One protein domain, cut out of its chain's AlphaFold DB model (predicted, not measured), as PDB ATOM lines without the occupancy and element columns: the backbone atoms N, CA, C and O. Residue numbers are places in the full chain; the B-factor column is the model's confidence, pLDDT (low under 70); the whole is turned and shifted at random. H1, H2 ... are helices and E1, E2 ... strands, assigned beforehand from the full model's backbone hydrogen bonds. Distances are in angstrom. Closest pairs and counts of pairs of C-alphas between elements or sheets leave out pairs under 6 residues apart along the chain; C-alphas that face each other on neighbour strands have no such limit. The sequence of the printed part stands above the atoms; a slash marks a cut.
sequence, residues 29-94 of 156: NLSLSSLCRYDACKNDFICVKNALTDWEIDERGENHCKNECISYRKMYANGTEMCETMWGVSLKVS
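AT A GLANCE: This is residues 29 to 94 of the 156 residues of the protein "Folate_rec domain-containing protein" of Anolis carolinensis (UniProt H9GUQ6). With little regular structure, this is a short pair of strands, E1 and E2, with H3 packed beside E2, H1 and H2 beyond, and a long loop, residues 42 to 71, that reaches away and folds back. The order is E1, H1, H2, H3, E2; the parallel sheet is E1, E2. The printed part has 66 residues, and the named elements hold only 22 of them, mixed in class, helices and strands; the whole is only just compact, close to loose, with a radius of gyration of the C-alphas of 12.5 A, and spans 38 by 25 by 14 A.

IN THESE COORDINATES: Find E1, residues 30 to 32, which begins with C-alpha 30 at (24.911, 33.794, -9.902); E2, residues 91 to 93, ends with C-alpha 93 at (29.529, 27.246, -9.369). H3, residues 79 to 86, runs 10.3 A; H1 is residues 38 to 41 and H2 residues 72 to 75.

HOW THE PARTS SIT: Look at N 32 and O 92, 3.0 A apart, between parallel E1 and E2, which with the helices form a strand-helix-strand unit, parallel neighbours with helices between. C-alphas 84 of H3 and 91 of E2 are closest, 5.5 A. H1 and H3 only just touch, with 3 pairs of C-alphas within 8 A, closest Tyr 38 and Gly 79, 4.9 A. Every O i to N i+4 pair of H3 is within hydrogen-bond range; H1 and H2 are too short for one.

THE WHOLE: The printed part has no cut; the H1 to H2 link is long, and residues 29 to 37 have pLDDT under 70.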
ATOM      1  N   ASN A  29      23.188  33.105 -13.809       50.59
ATOM      2  CA  ASN A  29      24.620  32.867 -13.594       50.59
ATOM      3  C   ASN A  29      25.170  33.464 -12.289       50.59
ATOM      4  O   ASN A  29      26.282  34.005 -12.264       50.59
ATOM      5  N   LEU A  30      24.408  33.369 -11.198       56.78
ATOM      6  CA  LEU A  30      24.911  33.794  -9.902       56.78
ATOM      7  C   LEU A  30      26.075  32.879  -9.500       56.78
ATOM      8  O   LEU A  30      25.885  31.680  -9.297       56.78
ATOM      9  N   SER A  31      27.275  33.453  -9.434       58.25
ATOM     10  CA  SER A  31      28.508  32.744  -9.094       58.25
ATOM     11  C   SER A  31      28.527  32.470  -7.597       58.25
ATOM     12  O   SER A  31      28.760  33.378  -6.800       58.25
ATOM     13  N   LEU A  32      28.241  31.231  -7.206       57.56
ATOM     14  CA  LEU A  32      28.274  30.804  -5.809       57.56
ATOM     15  C   LEU A  32      29.575  30.068  -5.511       57.56
ATOM     16  O   LEU A  32      30.069  29.283  -6.321       57.56
ATOM     17  N   SER A  33      30.109  30.324  -4.319       57.59
ATOM     18  CA  SER A  33      31.179  29.512  -3.741       57.59
ATOM     19  C   SER A  33      30.615  28.167  -3.261       57.59
ATOM     20  O   SER A  33      29.434  27.884  -3.456       57.59
ATOM     21  N   SER A  34      31.436  27.381  -2.548       48.47
ATOM     22  CA  SER A  34      31.157  26.161  -1.743       48.47
ATOM     23  C   SER A  34      29.862  26.096  -0.889       48.47
ATOM     24  O   SER A  34      29.632  25.148  -0.140       48.47
ATOM     25  N   LEU A  35      28.977  27.077  -1.012       52.97
ATOM     26  CA  LEU A  35      27.606  27.131  -0.536       52.97
ATOM     27  C   LEU A  35      26.628  26.131  -1.130       52.97
ATOM     28  O   LEU A  35      25.492  26.056  -0.648       52.97
ATOM     29  N   CYS A  36      27.019  25.350  -2.130       65.12
ATOM     30  CA  CYS A  36      26.268  24.140  -2.387       65.12
ATOM     31  C   CYS A  36      26.472  23.186  -1.214       65.12
ATOM     32  O   CYS A  36      27.343  22.320  -1.235       65.12
ATOM     33  N   ARG A  37      25.675  23.385  -0.155       68.88
ATOM     34  CA  ARG A  37      25.694  22.671   1.129       68.88
ATOM     35  C   ARG A  37      25.182  21.239   0.964       68.88
ATOM     36  O   ARG A  37      24.411  20.741   1.775       68.88
ATOM     37  N   TYR A  38      25.637  20.565  -0.082       82.00
ATOM     38  CA  TYR A  38      25.341  19.186  -0.409       82.00
ATOM     39  C   TYR A  38      25.646  18.273   0.772       82.00
ATOM     40  O   TYR A  38      24.824  17.437   1.116       82.00
ATOM     41  N   ASP A  39      26.751  18.497   1.485       83.38
ATOM     42  CA  ASP A  39      27.069  17.717   2.683       83.38
ATOM     43  C   ASP A  39      26.045  17.846   3.811       83.38
ATOM     44  O   ASP A  39      25.879  16.900   4.582       83.38
ATOM     45  N   ALA A  40      25.349  18.982   3.904       83.81
ATOM     46  CA  ALA A  40      24.270  19.154   4.867       83.81
ATOM     47  C   ALA A  40      23.006  18.396   4.430       83.81
ATOM     48  O   ALA A  40      22.336  17.829   5.284       83.81
ATOM     49  N   CYS A  41      22.723  18.350   3.123       83.25
ATOM     50  CA  CYS A  41      21.487  17.787   2.570       83.25
ATOM     51  C   CYS A  41      21.610  16.334   2.088       83.25
ATOM     52  O   CYS A  41      20.599  15.701   1.818       83.25
ATOM     53  N   LYS A  42      22.817  15.764   1.977       87.38
ATOM     54  CA  LYS A  42      23.073  14.469   1.309       87.38
ATOM     55  C   LYS A  42      22.225  13.296   1.810       87.38
ATOM     56  O   LYS A  42      21.980  12.358   1.050       87.38
ATOM     57  N   ASN A  43      21.807  13.343   3.075       89.31
ATOM     58  CA  ASN A  43      20.992  12.316   3.724       89.31
ATOM     59  C   ASN A  43      19.498  12.668   3.792       89.31
ATOM     60  O   ASN A  43      18.706  11.798   4.144       89.31
ATOM     61  N   ASP A  44      19.121  13.902   3.456       90.62
ATOM     62  CA  ASP A  44      17.724  14.304   3.308       90.62
ATOM     63  C   ASP A  44      17.152  13.738   2.004       90.62
ATOM     64  O   ASP A  44      17.888  13.219   1.158       90.62
ATOM     65  N   PHE A  45      15.834  13.841   1.837       89.06
ATOM     66  CA  PHE A  45      15.109  13.296   0.692       89.06
ATOM     67  C   PHE A  45      14.567  14.389  -0.230       89.06
ATOM     68  O   PHE A  45      14.154  15.454   0.221       89.06
ATOM     69  N   ILE A  46      14.539  14.087  -1.526       89.75
ATOM     70  CA  ILE A  46      14.028  14.930  -2.602       89.75
ATOM     71  C   ILE A  46      13.387  14.055  -3.685       89.75
ATOM     72  O   ILE A  46      13.814  12.925  -3.917       89.75
ATOM     73  N   CYS A  47      12.354  14.566  -4.350       91.94
ATOM     74  CA  CYS A  47      11.605  13.844  -5.387       91.94
ATOM     75  C   CYS A  47      11.668  14.502  -6.777       91.94
ATOM     76  O   CYS A  47      11.083  14.003  -7.735       91.94
ATOM     77  N   VAL A  48      12.374  15.627  -6.884       89.81
ATOM     78  CA  VAL A  48      12.525  16.435  -8.099       89.81
ATOM     79  C   VAL A  48      13.998  16.757  -8.319       89.81
ATOM     80  O   VAL A  48      14.722  16.988  -7.351       89.81
ATOM     81  N   LYS A  49      14.463  16.769  -9.572       90.69
ATOM     82  CA  LYS A  49      15.863  17.109  -9.867       90.69
ATOM     83  C   LYS A  49      16.035  18.622 -10.002       90.69
ATOM     84  O   LYS A  49      16.998  19.174  -9.468       90.69
ATOM     85  N   ASN A  50      15.082  19.281 -10.654       87.25
ATOM     86  CA  ASN A  50      14.954  20.727 -10.749       87.25
ATOM     87  C   ASN A  50      13.711  21.199  -9.972       87.25
ATOM     88  O   ASN A  50      12.572  20.889 -10.327       87.25
ATOM     89  N   ALA A  51      13.937  21.977  -8.913       85.44
ATOM     90  CA  ALA A  51      12.904  22.481  -8.013       85.44
ATOM     91  C   ALA A  51      12.020  23.579  -8.635       85.44
ATOM     92  O   ALA A  51      11.017  23.945  -8.027       85.44
ATOM     93  N   LEU A  52      12.360  24.094  -9.821       81.12
ATOM     94  CA  LEU A  52      11.550  25.070 -10.553       81.12
ATOM     95  C   LEU A  52      10.555  24.415 -11.518       81.12
ATOM     96  O   LEU A  52       9.499  24.987 -11.772       81.12
ATOM     97  N   THR A  53      10.886  23.247 -12.077       82.88
ATOM     98  CA  THR A  53      10.153  22.686 -13.228       82.88
ATOM     99  C   THR A  53       9.571  21.301 -13.000       82.88
ATOM    100  O   THR A  53       8.577  20.950 -13.632       82.88
ATOM    101  N   ASP A  54      10.172  20.488 -12.135       86.62
ATOM    102  CA  ASP A  54       9.896  19.047 -12.166       86.62
ATOM    103  C   ASP A  54       8.688  18.640 -11.315       86.62
ATOM    104  O   ASP A  54       8.258  17.487 -11.375       86.62
ATOM    105  N   TRP A  55       8.083  19.584 -10.594       85.25
ATOM    106  CA  TRP A  55       6.865  19.369  -9.819       85.25
ATOM    107  C   TRP A  55       5.656  19.046 -10.702       85.25
ATOM    108  O   TRP A  55       5.553  19.462 -11.859       85.25
ATOM    109  N   GLU A  56       4.728  18.280 -10.148       89.69
ATOM    110  CA  GLU A  56       3.340  18.254 -10.596       89.69
ATOM    111  C   GLU A  56       2.579  19.321  -9.816       89.69
ATOM    112  O   GLU A  56       2.741  19.420  -8.604       89.69
ATOM    113  N   ILE A  57       1.815  20.165 -10.504       86.81
ATOM    114  CA  ILE A  57       1.089  21.265  -9.869       86.81
ATOM    115  C   ILE A  57      -0.394  20.932  -9.916       86.81
ATOM    116  O   ILE A  57      -0.928  20.684 -10.999       86.81
ATOM    117  N   ASP A  58      -1.041  20.901  -8.755       83.19
ATOM    118  CA  ASP A  58      -2.473  20.625  -8.676       83.19
ATOM    119  C   ASP A  58      -3.332  21.861  -9.004       83.19
ATOM    120  O   ASP A  58      -2.836  22.967  -9.230       83.19
ATOM    121  N   GLU A  59      -4.654  21.686  -9.005       91.94
ATOM    122  CA  GLU A  59      -5.617  22.764  -9.278       91.94
ATOM    123  C   GLU A  59      -5.544  23.930  -8.273       91.94
ATOM    124  O   GLU A  59      -6.057  25.015  -8.547       91.94
ATOM    125  N   ARG A  60      -4.911  23.727  -7.110       88.75
ATOM    126  CA  ARG A  60      -4.715  24.740  -6.062       88.75
ATOM    127  C   ARG A  60      -3.357  25.431  -6.175       88.75
ATOM    128  O   ARG A  60      -3.103  26.380  -5.434       88.75
ATOM    129  N   GLY A  61      -2.499  24.985  -7.093       81.62
ATOM    130  CA  GLY A  61      -1.141  25.487  -7.247       81.62
ATOM    131  C   GLY A  61      -0.133  24.873  -6.270       81.62
ATOM    132  O   GLY A  61       0.954  25.431  -6.117       81.62
ATOM    133  N   GLU A  62      -0.465  23.770  -5.591       82.62
ATOM    134  CA  GLU A  62       0.457  23.074  -4.685       82.62
ATOM    135  C   GLU A  62       1.383  22.129  -5.458       82.62
ATOM    136  O   GLU A  62       1.004  21.544  -6.474       82.62
ATOM    137  N   ASN A  63       2.622  21.994  -4.980       82.44
ATOM    138  CA  ASN A  63       3.660  21.208  -5.631       82.44
ATOM    139  C   ASN A  63       3.690  19.761  -5.118       82.44
ATOM    140  O   ASN A  63       3.945  19.498  -3.943       82.44
ATOM    141  N   HIS A  64       3.515  18.816  -6.036       85.19
ATOM    142  CA  HIS A  64       3.466  17.381  -5.779       85.19
ATOM    143  C   HIS A  64       4.603  16.643  -6.483       85.19
ATOM    144  O   HIS A  64       5.066  17.014  -7.566       85.19
ATOM    145  N   CYS A  65       5.084  15.587  -5.834       88.00
ATOM    146  CA  CYS A  65       6.133  14.729  -6.365       88.00
ATOM    147  C   CYS A  65       5.577  13.800  -7.451       88.00
ATOM    148  O   CYS A  65       4.653  13.040  -7.187       88.00
ATOM    149  N   LYS A  66       6.211  13.781  -8.630       88.62
ATOM    150  CA  LYS A  66       5.909  12.800  -9.692       88.62
ATOM    151  C   LYS A  66       6.498  11.416  -9.416       88.62
ATOM    152  O   LYS A  66       5.982  10.411  -9.889       88.62
ATOM    153  N   ASN A  67       7.615  11.380  -8.692       89.06
ATOM    154  CA  ASN A  67       8.407  10.183  -8.429       89.06
ATOM    155  C   ASN A  67       8.611   9.988  -6.924       89.06
ATOM    156  O   ASN A  67       8.379  10.898  -6.126       89.06
ATOM    157  N   GLU A  68       9.104   8.811  -6.540       92.44
ATOM    158  CA  GLU A  68       9.473   8.523  -5.155       92.44
ATOM    159  C   GLU A  68      10.556   9.477  -4.627       92.44
ATOM    160  O   GLU A  68      11.475   9.890  -5.339       92.44
ATOM    161  N   CYS A  69      10.475   9.783  -3.334       93.06
ATOM    162  CA  CYS A  69      11.491  10.556  -2.635       93.06
ATOM    163  C   CYS A  69      12.776   9.730  -2.472       93.06
ATOM    164  O   CYS A  69      12.807   8.738  -1.741       93.06
ATOM    165  N   ILE A  70      13.868  10.177  -3.090       94.44
ATOM    166  CA  ILE A  70      15.201   9.580  -2.954       94.44
ATOM    167  C   ILE A  70      16.131  10.519  -2.193       94.44
ATOM    168  O   ILE A  70      15.909  11.721  -2.125       94.44
ATOM    169  N   SER A  71      17.196   9.989  -1.592       93.69
ATOM    170  CA  SER A  71      18.154  10.843  -0.883       93.69
ATOM    171  C   SER A  71      18.891  11.781  -1.846       93.69
ATOM    172  O   SER A  71      19.221  11.348  -2.951       93.69
ATOM    173  N   TYR A  72      19.273  12.986  -1.419       89.94
ATOM    174  CA  TYR A  72      20.051  13.924  -2.251       89.94
ATOM    175  C   TYR A  72      21.317  13.294  -2.839       89.94
ATOM    176  O   TYR A  72      21.604  13.500  -4.012       89.94
ATOM    177  N   ARG A  73      22.023  12.448  -2.077       93.31
ATOM    178  CA  ARG A  73      23.199  11.703  -2.570       93.31
ATOM    179  C   ARG A  73      22.935  10.730  -3.720       93.31
ATOM    180  O   ARG A  73      23.868  10.246  -4.344       93.31
ATOM    181  N   LYS A  74      21.671  10.343  -3.910       95.44
ATOM    182  CA  LYS A  74      21.222   9.520  -5.039       95.44
ATOM    183  C   LYS A  74      20.743  10.397  -6.195       95.44
ATOM    184  O   LYS A  74      20.855   9.971  -7.334       95.44
ATOM    185  N   MET A  75      20.196  11.578  -5.897       94.00
ATOM    186  CA  MET A  75      19.700  12.526  -6.899       94.00
ATOM    187  C   MET A  75      20.833  13.282  -7.608       94.00
ATOM    188  O   MET A  75      20.751  13.516  -8.811       94.00
ATOM    189  N   TYR A  76      21.878  13.655  -6.865       92.12
ATOM    190  CA  TYR A  76      23.009  14.446  -7.347       92.12
ATOM    191  C   TYR A  76      24.327  13.736  -7.032       92.12
ATOM    192  O   TYR A  76      24.511  13.224  -5.926       92.12
ATOM    193  N   ALA A  77      25.259  13.737  -7.981       91.81
ATOM    194  CA  ALA A  77      26.577  13.129  -7.837       91.81
ATOM    195  C   ALA A  77      27.478  13.907  -6.863       91.81
ATOM    196  O   ALA A  77      28.282  13.313  -6.144       91.81
ATOM    197  N   ASN A  78      27.364  15.237  -6.841       88.12
ATOM    198  CA  ASN A  78      28.147  16.128  -5.989       88.12
ATOM    199  C   ASN A  78      27.425  17.474  -5.781       88.12
ATOM    200  O   ASN A  78      26.335  17.708  -6.306       88.12
ATOM    201  N   GLY A  79      28.041  18.369  -5.004       83.12
ATOM    202  CA  GLY A  79      27.487  19.701  -4.762       83.12
ATOM    203  C   GLY A  79      27.391  20.567  -6.014       83.12
ATOM    204  O   GLY A  79      26.423  21.305  -6.144       83.12
ATOM    205  N   THR A  80      28.315  20.443  -6.965       85.44
ATOM    206  CA  THR A  80      28.259  21.206  -8.217       85.44
ATOM    207  C   THR A  80      27.010  20.864  -9.021       85.44
ATOM    208  O   THR A  80      26.236  21.761  -9.346       85.44
ATOM    209  N   GLU A  81      26.742  19.572  -9.239       88.50
ATOM    210  CA  GLU A  81      25.539  19.139  -9.958       88.50
ATOM    211  C   GLU A  81      24.262  19.592  -9.237       88.50
ATOM    212  O   GLU A  81      23.310  20.030  -9.885       88.50
ATOM    213  N   MET A  82      24.247  19.536  -7.901       86.56
ATOM    214  CA  MET A  82      23.115  20.023  -7.116       86.56
ATOM    215  C   MET A  82      22.842  21.508  -7.384       86.56
ATOM    216  O   MET A  82      21.700  21.862  -7.660       86.56
ATOM    217  N   CYS A  83      23.861  22.372  -7.346       82.62
ATOM    218  CA  CYS A  83      23.673  23.817  -7.533       82.62
ATOM    219  C   CYS A  83      23.207  24.167  -8.936       82.62
ATOM    220  O   CYS A  83      22.263  24.939  -9.092       82.62
ATOM    221  N   GLU A  84      23.856  23.584  -9.938       85.12
ATOM    222  CA  GLU A  84      23.619  23.916 -11.343       85.12
ATOM    223  C   GLU A  84      22.340  23.276 -11.897       85.12
ATOM    224  O   GLU A  84      21.858  23.672 -12.953       85.12
ATOM    225  N   THR A  85      21.764  22.297 -11.187       86.69
ATOM    226  CA  THR A  85      20.525  21.638 -11.624       86.69
ATOM    227  C   THR A  85      19.306  22.056 -10.810       86.69
ATOM    228  O   THR A  85      18.243  22.292 -11.385       86.69
ATOM    229  N   MET A  86      19.429  22.156  -9.482       84.62
ATOM    230  CA  MET A  86      18.278  22.338  -8.590       84.62
ATOM    231  C   MET A  86      17.463  23.589  -8.918       84.62
ATOM    232  O   MET A  86      16.240  23.554  -8.828       84.62
ATOM    233  N   TRP A  87      18.127  24.668  -9.326       81.56
ATOM    234  CA  TRP A  87      17.489  25.939  -9.673       81.56
ATOM    235  C   TRP A  87      17.643  26.277 -11.163       81.56
ATOM    236  O   TRP A  87      17.591  27.446 -11.553       81.56
ATOM    237  N   GLY A  88      17.860  25.261 -12.006       79.81
ATOM    238  CA  GLY A  88      18.160  25.430 -13.426       79.81
ATOM    239  C   GLY A  88      19.373  26.340 -13.654       79.81
ATOM    240  O   GLY A  88      20.346  26.296 -12.915       79.81
ATOM    241  N   VAL A  89      19.280  27.240 -14.637       76.69
ATOM    242  CA  VAL A  89      20.367  28.173 -15.009       76.69
ATOM    243  C   VAL A  89      20.615  29.302 -14.000       76.69
ATOM    244  O   VAL A  89      21.378  30.232 -14.282       76.69
ATOM    245  N   SER A  90      19.937  29.274 -12.849       71.62
ATOM    246  CA  SER A  90      19.974  30.401 -11.923       71.62
ATOM    247  C   SER A  90      21.318  30.520 -11.204       71.62
ATOM    248  O   SER A  90      21.826  31.615 -10.952       71.62
ATOM    249  N   LEU A  91      21.915  29.373 -10.885       74.81
ATOM    250  CA  LEU A  91      23.137  29.275 -10.102       74.81
ATOM    251  C   LEU A  91      24.226  28.608 -10.932       74.81
ATOM    252  O   LEU A  91      23.981  27.608 -11.603       74.81
ATOM    253  N   LYS A  92      25.435  29.153 -10.847       77.75
ATOM    254  CA  LYS A  92      26.632  28.561 -11.437       77.75
ATOM    255  C   LYS A  92      27.709  28.479 -10.372       77.75
ATOM    256  O   LYS A  92      27.909  29.436  -9.619       77.75
ATOM    257  N   VAL A  93      28.397  27.346 -10.290       77.31
ATOM    258  CA  VAL A  93      29.529  27.246  -9.369       77.31
ATOM    259  C   VAL A  93      30.689  28.052  -9.940       77.31
ATOM    260  O   VAL A  93      31.024  27.939 -11.118       77.31
ATOM    261  N   SER A  94      31.255  28.920  -9.108       75.38
ATOM    262  CA  SER A  94      32.448  29.678  -9.467       75.38
ATOM    263  C   SER A  94      33.693  28.863  -9.153       75.38
ATOM    264  O   SER A  94      33.801  28.309  -8.061       75.38
TER     265      SER A  94